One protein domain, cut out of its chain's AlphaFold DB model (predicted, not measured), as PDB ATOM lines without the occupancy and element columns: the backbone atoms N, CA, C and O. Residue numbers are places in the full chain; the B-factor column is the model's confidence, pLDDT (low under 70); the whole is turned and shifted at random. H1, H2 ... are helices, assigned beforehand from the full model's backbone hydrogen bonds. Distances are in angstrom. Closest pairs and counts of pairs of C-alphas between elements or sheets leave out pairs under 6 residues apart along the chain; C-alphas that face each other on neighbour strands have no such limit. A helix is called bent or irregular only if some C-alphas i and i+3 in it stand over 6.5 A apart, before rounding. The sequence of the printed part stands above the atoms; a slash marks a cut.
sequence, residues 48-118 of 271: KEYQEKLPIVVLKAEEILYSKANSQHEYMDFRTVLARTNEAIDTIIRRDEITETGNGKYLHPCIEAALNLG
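Overview. This is residues 48 to 118 of the 271 residues of the protein "uncharacterized protein LOC107463305" of Arachis duranensis (UniProt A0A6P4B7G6). Two long helices, H1 and H3, cross as a skewed X, and a short helix, H4, packs in the angle between the first part of H1 and the later part of H3. The chain turns from one long helix to the other through the very short H2, and after H3 it folds back through residues 101 to 110 to reach H4. The printed part has 71 residues with four named helices, in the order H1, H2, H3, H4, and no named strand; the class is all helix. The whole is only just compact, close to loose, with a radius of gyration of the C-alphas of 13.0 A, and the C-alphas span 39 by 28 by 17 A.

Arrangement. H1, residues 48 to 68, touches H3, residues 78 to 100, with residues 57 to 65 of H1 and 84 to 92 of H3 alone. Their closest C-alphas, those of Ala 61 and Ala 88, are 5.2 A apart, and their lines stand about perpendicular, at 75 degrees. H2, residues 72 to 75, is close to H1 but not clearly touching it; the closest C-alphas, those of Tyr 66 and Tyr 75, are 6.3 A apart. H2 and H3 are only just apart, at 8.4 A. H4, residues 111 to 116, touches residues 49 to 57 of H1 alone, at a steep tilt of 66 degrees, opposite ways; the C-alphas of Lys 53 and Leu 115 are the closest, 5.1 A apart. H4 also touches residues 89 to 93 of H3 alone, at a shallow tilt of 26 degrees, the same way; the closest C-alphas, those of Ile 93 and Ala 114, are 5.8 A apart. H2 and H4 are apart. The helix packing is mostly crossed, helices meeting at wide angles, but only just: 1 of 3 touching pairs is at a shallow tilt. Every O i to N i+4 pair is within hydrogen-bond range in H4, against 15 of 17 in H1 and 14 of 19 in H3; H2 is too short for such a pair.

Along the chain. H1 begins at C-alpha 48, (-29.951, -17.504, 16.410), and measures 30.6 A from first to last C-alpha. It has a kink of 33 degrees near residue 55 and is only just irregular, with C-alphas 52 and 55 at 7.0 A. H2 measures 5.0 A. H3, the longest helix with 23 residues, measures 33.6 A and ends at C-alpha 100, (-21.393, 1.702, 4.914). It has a kink of 26 degrees near residue 85 and is irregular, with C-alphas 79 and 82 at 7.6 A. H4 measures 8.7 A and ends at C-alpha 116, (-23.230, -8.978, 12.106).

Size, cuts and confidence. The two C-alphas farthest apart, those of His 73 and Asn 103, are 40.1 A apart, while those of Lys 48 and Gly 118 are 12.6 A apart. The printed part has no cut. The links from H1 to H2 and from H2 to H3 are tight, and the link from H3 to H4, 10 residues, is short. The mean pLDDT of the printed part is 75.4, and residues 94 to 118 are under 70.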
ATOM      1  N   LYS A  48     -28.933 -17.807  17.424       91.81
ATOM      2  CA  LYS A  48     -29.951 -17.504  16.410       91.81
ATOM      3  C   LYS A  48     -29.417 -16.616  15.282       91.81
ATOM      4  O   LYS A  48     -29.684 -16.883  14.117       91.81
ATOM      5  N   GLU A  49     -28.637 -15.593  15.615       87.00
ATOM      6  CA  GLU A  49     -28.041 -14.693  14.626       87.00
ATOM      7  C   GLU A  49     -27.048 -15.436  13.724       87.00
ATOM      8  O   GLU A  49     -27.013 -15.222  12.511       87.00
ATOM      9  N   TYR A  50     -26.282 -16.359  14.310       89.38
ATOM     10  CA  TYR A  50     -25.397 -17.238  13.557       89.38
ATOM     11  C   TYR A  50     -26.176 -18.108  12.574       89.38
ATOM     12  O   TYR A  50     -25.854 -18.132  11.388       89.38
ATOM     13  N   GLN A  51     -27.239 -18.769  13.030       89.00
ATOM     14  CA  GLN A  51     -28.062 -19.628  12.177       89.00
ATOM     15  C   GLN A  51     -28.737 -18.862  11.037       89.00
ATOM     16  O   GLN A  51     -28.762 -19.343   9.906       89.00
ATOM     17  N   GLU A  52     -29.269 -17.671  11.315       88.44
ATOM     18  CA  GLU A  52     -29.969 -16.858  10.317       88.44
ATOM     19  C   GLU A  52     -29.040 -16.399   9.196       88.44
ATOM     20  O   GLU A  52     -29.428 -16.349   8.027       88.44
ATOM     21  N   LYS A  53     -27.801 -16.055   9.542       88.25
ATOM     22  CA  LYS A  53     -26.905 -15.378   8.612       88.25
ATOM     23  C   LYS A  53     -25.890 -16.327   7.972       88.25
ATOM     24  O   LYS A  53     -25.373 -16.019   6.895       88.25
ATOM     25  N   LEU A  54     -25.665 -17.507   8.554       91.25
ATOM     26  CA  LEU A  54     -24.752 -18.515   8.018       91.25
ATOM     27  C   LEU A  54     -25.080 -18.895   6.561       91.25
ATOM     28  O   LEU A  54     -24.172 -18.827   5.731       91.25
ATOM     29  N   PRO A  55     -26.338 -19.201   6.181       91.56
ATOM     30  CA  PRO A  55     -26.660 -19.533   4.794       91.56
ATOM     31  C   PRO A  55     -26.327 -18.424   3.802       91.56
ATOM     32  O   PRO A  55     -25.884 -18.701   2.690       91.56
ATOM     33  N   ILE A  56     -26.481 -17.163   4.207       89.00
ATOM     34  CA  ILE A  56     -26.173 -16.009   3.360       89.00
ATOM     35  C   ILE A  56     -24.665 -15.941   3.098       89.00
ATOM     36  O   ILE A  56     -24.239 -15.766   1.954       89.00
ATOM     37  N   VAL A  57     -23.856 -16.106   4.148       89.88
ATOM     38  CA  VAL A  57     -22.391 -16.082   4.045       89.88
ATOM     39  C   VAL A  57     -21.886 -17.249   3.202       89.88
ATOM     40  O   VAL A  57     -21.054 -17.030   2.325       89.88
ATOM     41  N   VAL A  58     -22.415 -18.459   3.403       94.12
ATOM     42  CA  VAL A  58     -22.004 -19.641   2.629       94.12
ATOM     43  C   VAL A  58     -22.312 -19.469   1.143       94.12
ATOM     44  O   VAL A  58     -21.446 -19.734   0.314       94.12
ATOM     45  N   LEU A  59     -23.500 -18.969   0.791       91.75
ATOM     46  CA  LEU A  59     -23.860 -18.725  -0.610       91.75
ATOM     47  C   LEU A  59     -22.950 -17.674  -1.262       91.75
ATOM     48  O   LEU A  59     -22.469 -17.880  -2.374       91.75
ATOM     49  N   LYS A  60     -22.660 -16.572  -0.559       88.44
ATOM     50  CA  LYS A  60     -21.721 -15.550  -1.050       88.44
ATOM     51  C   LYS A  60     -20.297 -16.098  -1.185       88.44
ATOM     52  O   LYS A  60     -19.609 -15.788  -2.157       88.44
ATOM     53  N   ALA A  61     -19.839 -16.888  -0.216       93.19
ATOM     54  CA  ALA A  61     -18.507 -17.476  -0.238       93.19
ATOM     55  C   ALA A  61     -18.368 -18.451  -1.411       93.19
ATOM     56  O   ALA A  61     -17.398 -18.365  -2.161       93.19
ATOM     57  N   GLU A  62     -19.363 -19.311  -1.627       94.62
ATOM     58  CA  GLU A  62     -19.394 -20.211  -2.777       94.62
ATOM     59  C   GLU A  62     -19.339 -19.442  -4.100       94.62
ATOM     60  O   GLU A  62     -18.546 -19.800  -4.970       94.62
ATOM     61  N   GLU A  63     -20.106 -18.358  -4.248       89.81
ATOM     62  CA  GLU A  63     -20.082 -17.537  -5.461       89.81
ATOM     63  C   GLU A  63     -18.684 -16.953  -5.720       89.81
ATOM     64  O   GLU A  63     -18.180 -16.993  -6.846       89.81
ATOM     65  N   ILE A  64     -18.008 -16.479  -4.667       89.56
ATOM     66  CA  ILE A  64     -16.625 -15.998  -4.751       89.56
ATOM     67  C   ILE A  64     -15.680 -17.127  -5.169       89.56
ATOM     68  O   ILE A  64     -14.837 -16.913  -6.042       89.56
ATOM     69  N   LEU A  65     -15.811 -18.322  -4.587       92.88
ATOM     70  CA  LEU A  65     -15.004 -19.494  -4.943       92.88
ATOM     71  C   LEU A  65     -15.218 -19.884  -6.408       92.88
ATOM     72  O   LEU A  65     -14.246 -20.121  -7.128       92.88
ATOM     73  N   TYR A  66     -16.470 -19.893  -6.864       89.62
ATOM     74  CA  TYR A  66     -16.836 -20.193  -8.244       89.62
ATOM     75  C   TYR A  66     -16.228 -19.174  -9.211       89.62
ATOM     76  O   TYR A  66     -15.639 -19.549 -10.224       89.62
ATOM     77  N   SER A  67     -16.283 -17.882  -8.888       86.62
ATOM     78  CA  SER A  67     -15.681 -16.824  -9.709       86.62
ATOM     79  C   SER A  67     -14.150 -16.776  -9.650       86.62
ATOM     80  O   SER A  67     -13.517 -16.387 -10.637       86.62
ATOM     81  N   LYS A  68     -13.527 -17.149  -8.526       88.31
ATOM     82  CA  LYS A  68     -12.063 -17.121  -8.368       88.31
ATOM     83  C   LYS A  68     -11.367 -18.311  -9.019       88.31
ATOM     84  O   LYS A  68     -10.300 -18.105  -9.589       88.31
ATOM     85  N   ALA A  69     -11.957 -19.504  -8.967       90.19
ATOM     86  CA  ALA A  69     -11.314 -20.713  -9.472       90.19
ATOM     87  C   ALA A  69     -11.032 -20.633 -10.983       90.19
ATOM     88  O   ALA A  69     -11.836 -20.130 -11.774       90.19
ATOM     89  N   ASN A  70      -9.880 -21.155 -11.402       90.38
ATOM     90  CA  ASN A  70      -9.461 -21.169 -12.803       90.38
ATOM     91  C   ASN A  70      -9.966 -22.413 -13.545       90.38
ATOM     92  O   ASN A  70      -9.986 -22.425 -14.775       90.38
ATOM     93  N   SER A  71     -10.405 -23.438 -12.809       92.19
ATOM     94  CA  SER A  71     -10.939 -24.684 -13.355       92.19
ATOM     95  C   SER A  71     -11.985 -25.322 -12.436       92.19
ATOM     96  O   SER A  71     -12.038 -25.041 -11.238       92.19
ATOM     97  N   GLN A  72     -12.775 -26.248 -12.987       91.88
ATOM     98  CA  GLN A  72     -13.719 -27.056 -12.210       91.88
ATOM     99  C   GLN A  72     -13.016 -27.906 -11.139       91.88
ATOM    100  O   GLN A  72     -13.558 -28.086 -10.053       91.88
ATOM    101  N   HIS A  73     -11.819 -28.421 -11.437       93.06
ATOM    102  CA  HIS A  73     -11.051 -29.246 -10.504       93.06
ATOM    103  C   HIS A  73     -10.576 -28.437  -9.291       93.06
ATOM    104  O   HIS A  73     -10.771 -28.865  -8.161       93.06
ATOM    105  N   GLU A  74     -10.039 -27.235  -9.522       93.69
ATOM    106  CA  GLU A  74      -9.658 -26.304  -8.450       93.69
ATOM    107  C   GLU A  74     -10.871 -25.905  -7.601       93.69
ATOM    108  O   GLU A  74     -10.800 -25.860  -6.377       93.69
ATOM    109  N   TYR A  75     -12.016 -25.652  -8.244       94.06
ATOM    110  CA  TYR A  75     -13.262 -25.346  -7.548       94.06
ATOM    111  C   TYR A  75     -13.689 -26.488  -6.606       94.06
ATOM    112  O   TYR A  75     -13.965 -26.227  -5.435       94.06
ATOM    113  N   MET A  76     -13.650 -27.733  -7.093       94.56
ATOM    114  CA  MET A  76     -14.048 -28.965  -6.393       94.56
ATOM    115  C   MET A  76     -13.018 -29.541  -5.415       94.56
ATOM    116  O   MET A  76     -13.270 -30.584  -4.814       94.56
ATOM    117  N   ASP A  77     -11.859 -28.912  -5.240       95.56
ATOM    118  CA  ASP A  77     -10.858 -29.429  -4.312       95.56
ATOM    119  C   ASP A  77     -11.263 -29.190  -2.849       95.56
ATOM    120  O   ASP A  77     -11.044 -28.119  -2.271       95.56
ATOM    121  N   PHE A  78     -11.841 -30.218  -2.229       93.94
ATOM    122  CA  PHE A  78     -12.280 -30.176  -0.836       93.94
ATOM    123  C   PHE A  78     -11.126 -30.041   0.161       93.94
ATOM    124  O   PHE A  78     -11.325 -29.531   1.258       93.94
ATOM    125  N   ARG A  79      -9.891 -30.404  -0.210       93.50
ATOM    126  CA  ARG A  79      -8.737 -30.283   0.699       93.50
ATOM    127  C   ARG A  79      -8.420 -28.830   1.029       93.50
ATOM    128  O   ARG A  79      -7.926 -28.532   2.112       93.50
ATOM    129  N   THR A  80      -8.716 -27.925   0.103       94.06
ATOM    130  CA  THR A  80      -8.438 -26.491   0.231       94.06
ATOM    131  C   THR A  80      -9.689 -25.666   0.528       94.06
ATOM    132  O   THR A  80      -9.590 -24.445   0.661       94.06
ATOM    133  N   VAL A  81     -10.864 -26.300   0.658       93.81
ATOM    134  CA  VAL A  81     -12.152 -25.599   0.788       93.81
ATOM    135  C   VAL A  81     -12.186 -24.673   2.000       93.81
ATOM    136  O   VAL A  81     -12.628 -23.536   1.870       93.81
ATOM    137  N   LEU A  82     -11.641 -25.097   3.144       92.88
ATOM    138  CA  LEU A  82     -11.578 -24.283   4.359       92.88
ATOM    139  C   LEU A  82     -10.772 -22.997   4.132       92.88
ATOM    140  O   LEU A  82     -11.260 -21.900   4.393       92.88
ATOM    141  N   ALA A  83      -9.549 -23.128   3.608       93.19
ATOM    142  CA  ALA A  83      -8.662 -21.993   3.368       93.19
ATOM    143  C   ALA A  83      -9.275 -21.007   2.363       93.19
ATOM    144  O   ALA A  83      -9.360 -19.811   2.637       93.19
ATOM    145  N   ARG A  84      -9.792 -21.517   1.239       94.44
ATOM    146  CA  ARG A  84     -10.434 -20.693   0.204       94.44
ATOM    147  C   ARG A  84     -11.697 -20.007   0.722       94.44
ATOM    148  O   ARG A  84     -11.932 -18.843   0.405       94.44
ATOM    149  N   THR A  85     -12.497 -20.701   1.533       92.88
ATOM    150  CA  THR A  85     -13.706 -20.136   2.151       92.88
ATOM    151  C   THR A  85     -13.352 -18.996   3.099       92.88
ATOM    152  O   THR A  85     -13.992 -17.952   3.036       92.88
ATOM    153  N   ASN A  86     -12.294 -19.133   3.901       90.69
ATOM    154  CA  ASN A  86     -11.816 -18.044   4.754       90.69
ATOM    155  C   ASN A  86     -11.377 -16.826   3.925       90.69
ATOM    156  O   ASN A  86     -11.829 -15.717   4.187       90.69
ATOM    157  N   GLU A  87     -10.614 -17.018   2.844       90.75
ATOM    158  CA  GLU A  87     -10.255 -15.909   1.942       90.75
ATOM    159  C   GLU A  87     -11.476 -15.254   1.271       90.75
ATOM    160  O   GLU A  87     -11.476 -14.056   0.950       90.75
ATOM    161  N   ALA A  88     -12.521 -16.036   0.995       89.56
ATOM    162  CA  ALA A  88     -13.780 -15.523   0.478       89.56
ATOM    163  C   ALA A  88     -14.532 -14.719   1.538       89.56
ATOM    164  O   ALA A  88     -14.988 -13.622   1.232       89.56
ATOM    165  N   ILE A  89     -14.578 -15.190   2.784       88.62
ATOM    166  CA  ILE A  89     -15.140 -14.454   3.921       88.62
ATOM    167  C   ILE A  89     -14.387 -13.138   4.135       88.62
ATOM    168  O   ILE A  89     -15.029 -12.095   4.224       88.62
ATOM    169  N   ASP A  90     -13.053 -13.128   4.074       84.12
ATOM    170  CA  ASP A  90     -12.263 -11.888   4.114       84.12
ATOM    171  C   ASP A  90     -12.655 -10.931   2.988       84.12
ATOM    172  O   ASP A  90     -12.599  -9.709   3.117       84.12
ATOM    173  N   THR A  91     -12.988 -11.483   1.822       82.50
ATOM    174  CA  THR A  91     -13.448 -10.699   0.675       82.50
ATOM    175  C   THR A  91     -14.854 -10.140   0.917       82.50
ATOM    176  O   THR A  91     -15.099  -9.007   0.522       82.50
ATOM    177  N   ILE A  92     -15.746 -10.877   1.587       82.56
ATOM    178  CA  ILE A  92     -17.090 -10.416   1.977       82.56
ATOM    179  C   ILE A  92     -16.981  -9.283   3.001       82.56
ATOM    180  O   ILE A  92     -17.497  -8.198   2.756       82.56
ATOM    181  N   ILE A  93     -16.236  -9.497   4.091       74.81
ATOM    182  CA  ILE A  93     -16.078  -8.525   5.185       74.81
ATOM    183  C   ILE A  93     -15.473  -7.213   4.663       74.81
ATOM    184  O   ILE A  93     -16.005  -6.137   4.916       74.81
ATOM    185  N   ARG A  94     -14.419  -7.288   3.835       66.69
ATOM    186  CA  ARG A  94     -13.799  -6.097   3.220       66.69
ATOM    187  C   ARG A  94     -14.714  -5.352   2.244       66.69
ATOM    188  O   ARG A  94     -14.419  -4.210   1.900       66.69
ATOM    189  N   ARG A  95     -15.769  -5.990   1.734       54.09
ATOM    190  CA  ARG A  95     -16.680  -5.396   0.748       54.09
ATOM    191  C   ARG A  95     -17.737  -4.510   1.401       54.09
ATOM    192  O   ARG A  95     -18.056  -3.469   0.832       54.09
ATOM    193  N   ASP A  96     -18.220  -4.893   2.579       47.59
ATOM    194  CA  ASP A  96     -19.330  -4.207   3.249       47.59
ATOM    195  C   ASP A  96     -18.880  -2.907   3.959       47.59
ATOM    196  O   ASP A  96     -19.637  -1.937   4.031       47.59
ATOM    197  N   GLU A  97     -17.607  -2.801   4.358       49.28
ATOM    198  CA  GLU A  97     -17.033  -1.577   4.953       49.28
ATOM    199  C   GLU A  97     -16.907  -0.406   3.953       49.28
ATOM    200  O   GLU A  97     -16.970   0.764   4.333       49.28
ATOM    201  N   ILE A  98     -16.768  -0.690   2.652       48.53
ATOM    202  CA  ILE A  98     -16.667   0.343   1.602       48.53
ATOM    203  C   ILE A  98     -18.055   0.929   1.288       48.53
ATOM    204  O   ILE A  98     -18.161   2.064   0.822       48.53
ATOM    205  N   THR A  99     -19.125   0.174   1.555       47.06
ATOM    206  CA  THR A  99     -20.506   0.607   1.314       47.06
ATOM    207  C   THR A  99     -21.145   1.358   2.483       47.06
ATOM    208  O   THR A  99     -22.083   2.110   2.226       47.06
ATOM    209  N   GLU A 100     -20.655   1.220   3.727       44.28
ATOM    210  CA  GLU A 100     -21.393   1.702   4.914       44.28
ATOM    211  C   GLU A 100     -20.626   2.555   5.947       44.28
ATOM    212  O   GLU A 100     -21.111   2.671   7.058       44.28
ATOM    213  N   THR A 101     -19.503   3.218   5.630       37.66
ATOM    214  CA  THR A 101     -18.927   4.401   6.349       37.66
ATOM    215  C   THR A 101     -17.413   4.271   6.477       37.66
ATOM    216  O   THR A 101     -16.891   3.363   7.115       37.66
ATOM    217  N   GLY A 102     -16.691   5.254   5.936       45.38
ATOM    218  CA  GLY A 102     -15.228   5.333   5.943       45.38
ATOM    219  C   GLY A 102     -14.567   5.613   7.298       45.38
ATOM    220  O   GLY A 102     -13.590   6.344   7.313       45.38
ATOM    221  N   ASN A 103     -15.061   5.059   8.407       47.84
ATOM    222  CA  ASN A 103     -14.463   5.146   9.744       47.84
ATOM    223  C   ASN A 103     -14.827   3.882  10.553       47.84
ATOM    224  O   ASN A 103     -15.734   3.911  11.379       47.84
ATOM    225  N   GLY A 104     -14.139   2.759  10.324       44.12
ATOM    226  CA  GLY A 104     -14.399   1.500  11.030       44.12
ATOM    227  C   GLY A 104     -13.111   0.742  11.329       44.12
ATOM    228  O   GLY A 104     -12.298   0.497  10.447       44.12
ATOM    229  N   LYS A 105     -12.890   0.428  12.603       39.91
ATOM    230  CA  LYS A 105     -11.726  -0.287  13.138       39.91
ATOM    231  C   LYS A 105     -11.757  -1.731  12.612       39.91
ATOM    232  O   LYS A 105     -12.740  -2.409  12.879       39.91
ATOM    233  N   TYR A 106     -10.708  -2.170  11.902       44.00
ATOM    234  CA  TYR A 106     -10.533  -3.538  11.376       44.00
ATOM    235  C   TYR A 106     -11.073  -4.585  12.366       44.00
ATOM    236  O   TYR A 106     -10.480  -4.785  13.431       44.00
ATOM    237  N   LEU A 107     -12.192  -5.236  12.041       45.47
ATOM    238  CA  LEU A 107     -12.639  -6.412  12.781       45.47
ATOM    239  C   LEU A 107     -11.984  -7.645  12.158       45.47
ATOM    240  O   LEU A 107     -11.899  -7.783  10.939       45.47
ATOM    241  N   HIS A 108     -11.448  -8.505  13.020       38.53
ATOM    242  CA  HIS A 108     -10.749  -9.719  12.614       38.53
ATOM    243  C   HIS A 108     -11.683 -10.611  11.776       38.53
ATOM    244  O   HIS A 108     -12.870 -10.693  12.099       38.53
ATOM    245  N   PRO A 109     -11.184 -11.291  10.727       44.38
ATOM    246  CA  PRO A 109     -12.004 -12.148   9.885       44.38
ATOM    247  C   PRO A 109     -12.524 -13.346  10.672       44.38
ATOM    248  O   PRO A 109     -11.842 -14.349  10.876       44.38
ATOM    249  N   CYS A 110     -13.744 -13.225  11.168       50.16
ATOM    250  CA  CYS A 110     -14.483 -14.319  11.762       50.16
ATOM    251  C   CYS A 110     -15.909 -14.283  11.231       50.16
ATOM    252  O   CYS A 110     -16.444 -13.235  10.862       50.16
ATOM    253  N   ILE A 111     -16.525 -15.460  11.180       43.91
ATOM    254  CA  ILE A 111     -17.888 -15.642  10.688       43.91
ATOM    255  C   ILE A 111     -18.853 -14.711  11.431       43.91
ATOM    256  O   ILE A 111     -19.695 -14.102  10.795       43.91
ATOM    257  N   GLU A 112     -18.630 -14.428  12.714       41.38
ATOM    258  CA  GLU A 112     -19.399 -13.451  13.498       41.38
ATOM    259  C   GLU A 112     -19.417 -12.019  12.924       41.38
ATOM    260  O   GLU A 112     -20.439 -11.344  13.023       41.38
ATOM    261  N   ALA A 113     -18.351 -11.553  12.265       54.97
ATOM    262  CA  ALA A 113     -18.350 -10.254  11.586       54.97
ATOM    263  C   ALA A 113     -19.217 -10.282  10.315       54.97
ATOM    264  O   ALA A 113     -20.022  -9.382  10.093       54.97
ATOM    265  N   ALA A 114     -19.116 -11.353   9.521       53.47
ATOM    266  CA  ALA A 114     -19.930 -11.545   8.317       53.47
ATOM    267  C   ALA A 114     -21.419 -11.756   8.640       53.47
ATOM    268  O   ALA A 114     -22.291 -11.361   7.868       53.47
ATOM    269  N   LEU A 115     -21.702 -12.356   9.798       50.34
ATOM    270  CA  LEU A 115     -23.042 -12.448  10.348       50.34
ATOM    271  C   LEU A 115     -23.478 -11.046  10.796       50.34
ATOM    272  O   LEU A 115     -24.423 -10.526  10.235       50.34
ATOM    273  N   ASN A 116     -22.797 -10.329  11.688       48.31
ATOM    274  CA  ASN A 116     -23.230  -8.978  12.106       48.31
ATOM    275  C   ASN A 116     -23.582  -8.017  10.936       48.31
ATOM    276  O   ASN A 116     -24.571  -7.294  11.035       48.31
ATOM    277  N   LEU A 117     -22.912  -8.132   9.783       52.19
ATOM    278  CA  LEU A 117     -23.175  -7.416   8.517       52.19
ATOM    279  C   LEU A 117     -24.422  -7.873   7.720       52.19
ATOM    280  O   LEU A 117     -24.518  -7.657   6.513       52.19
ATOM    281  N   GLY A 118     -25.393  -8.523   8.363       49.22
ATOM    282  CA  GLY A 118     -26.654  -8.947   7.753       49.22
ATOM    283  C   GLY A 118     -27.435  -7.786   7.127       49.22
ATOM    284  O   GLY A 118     -28.307  -7.201   7.764       49.22
TER     285      GLY A 118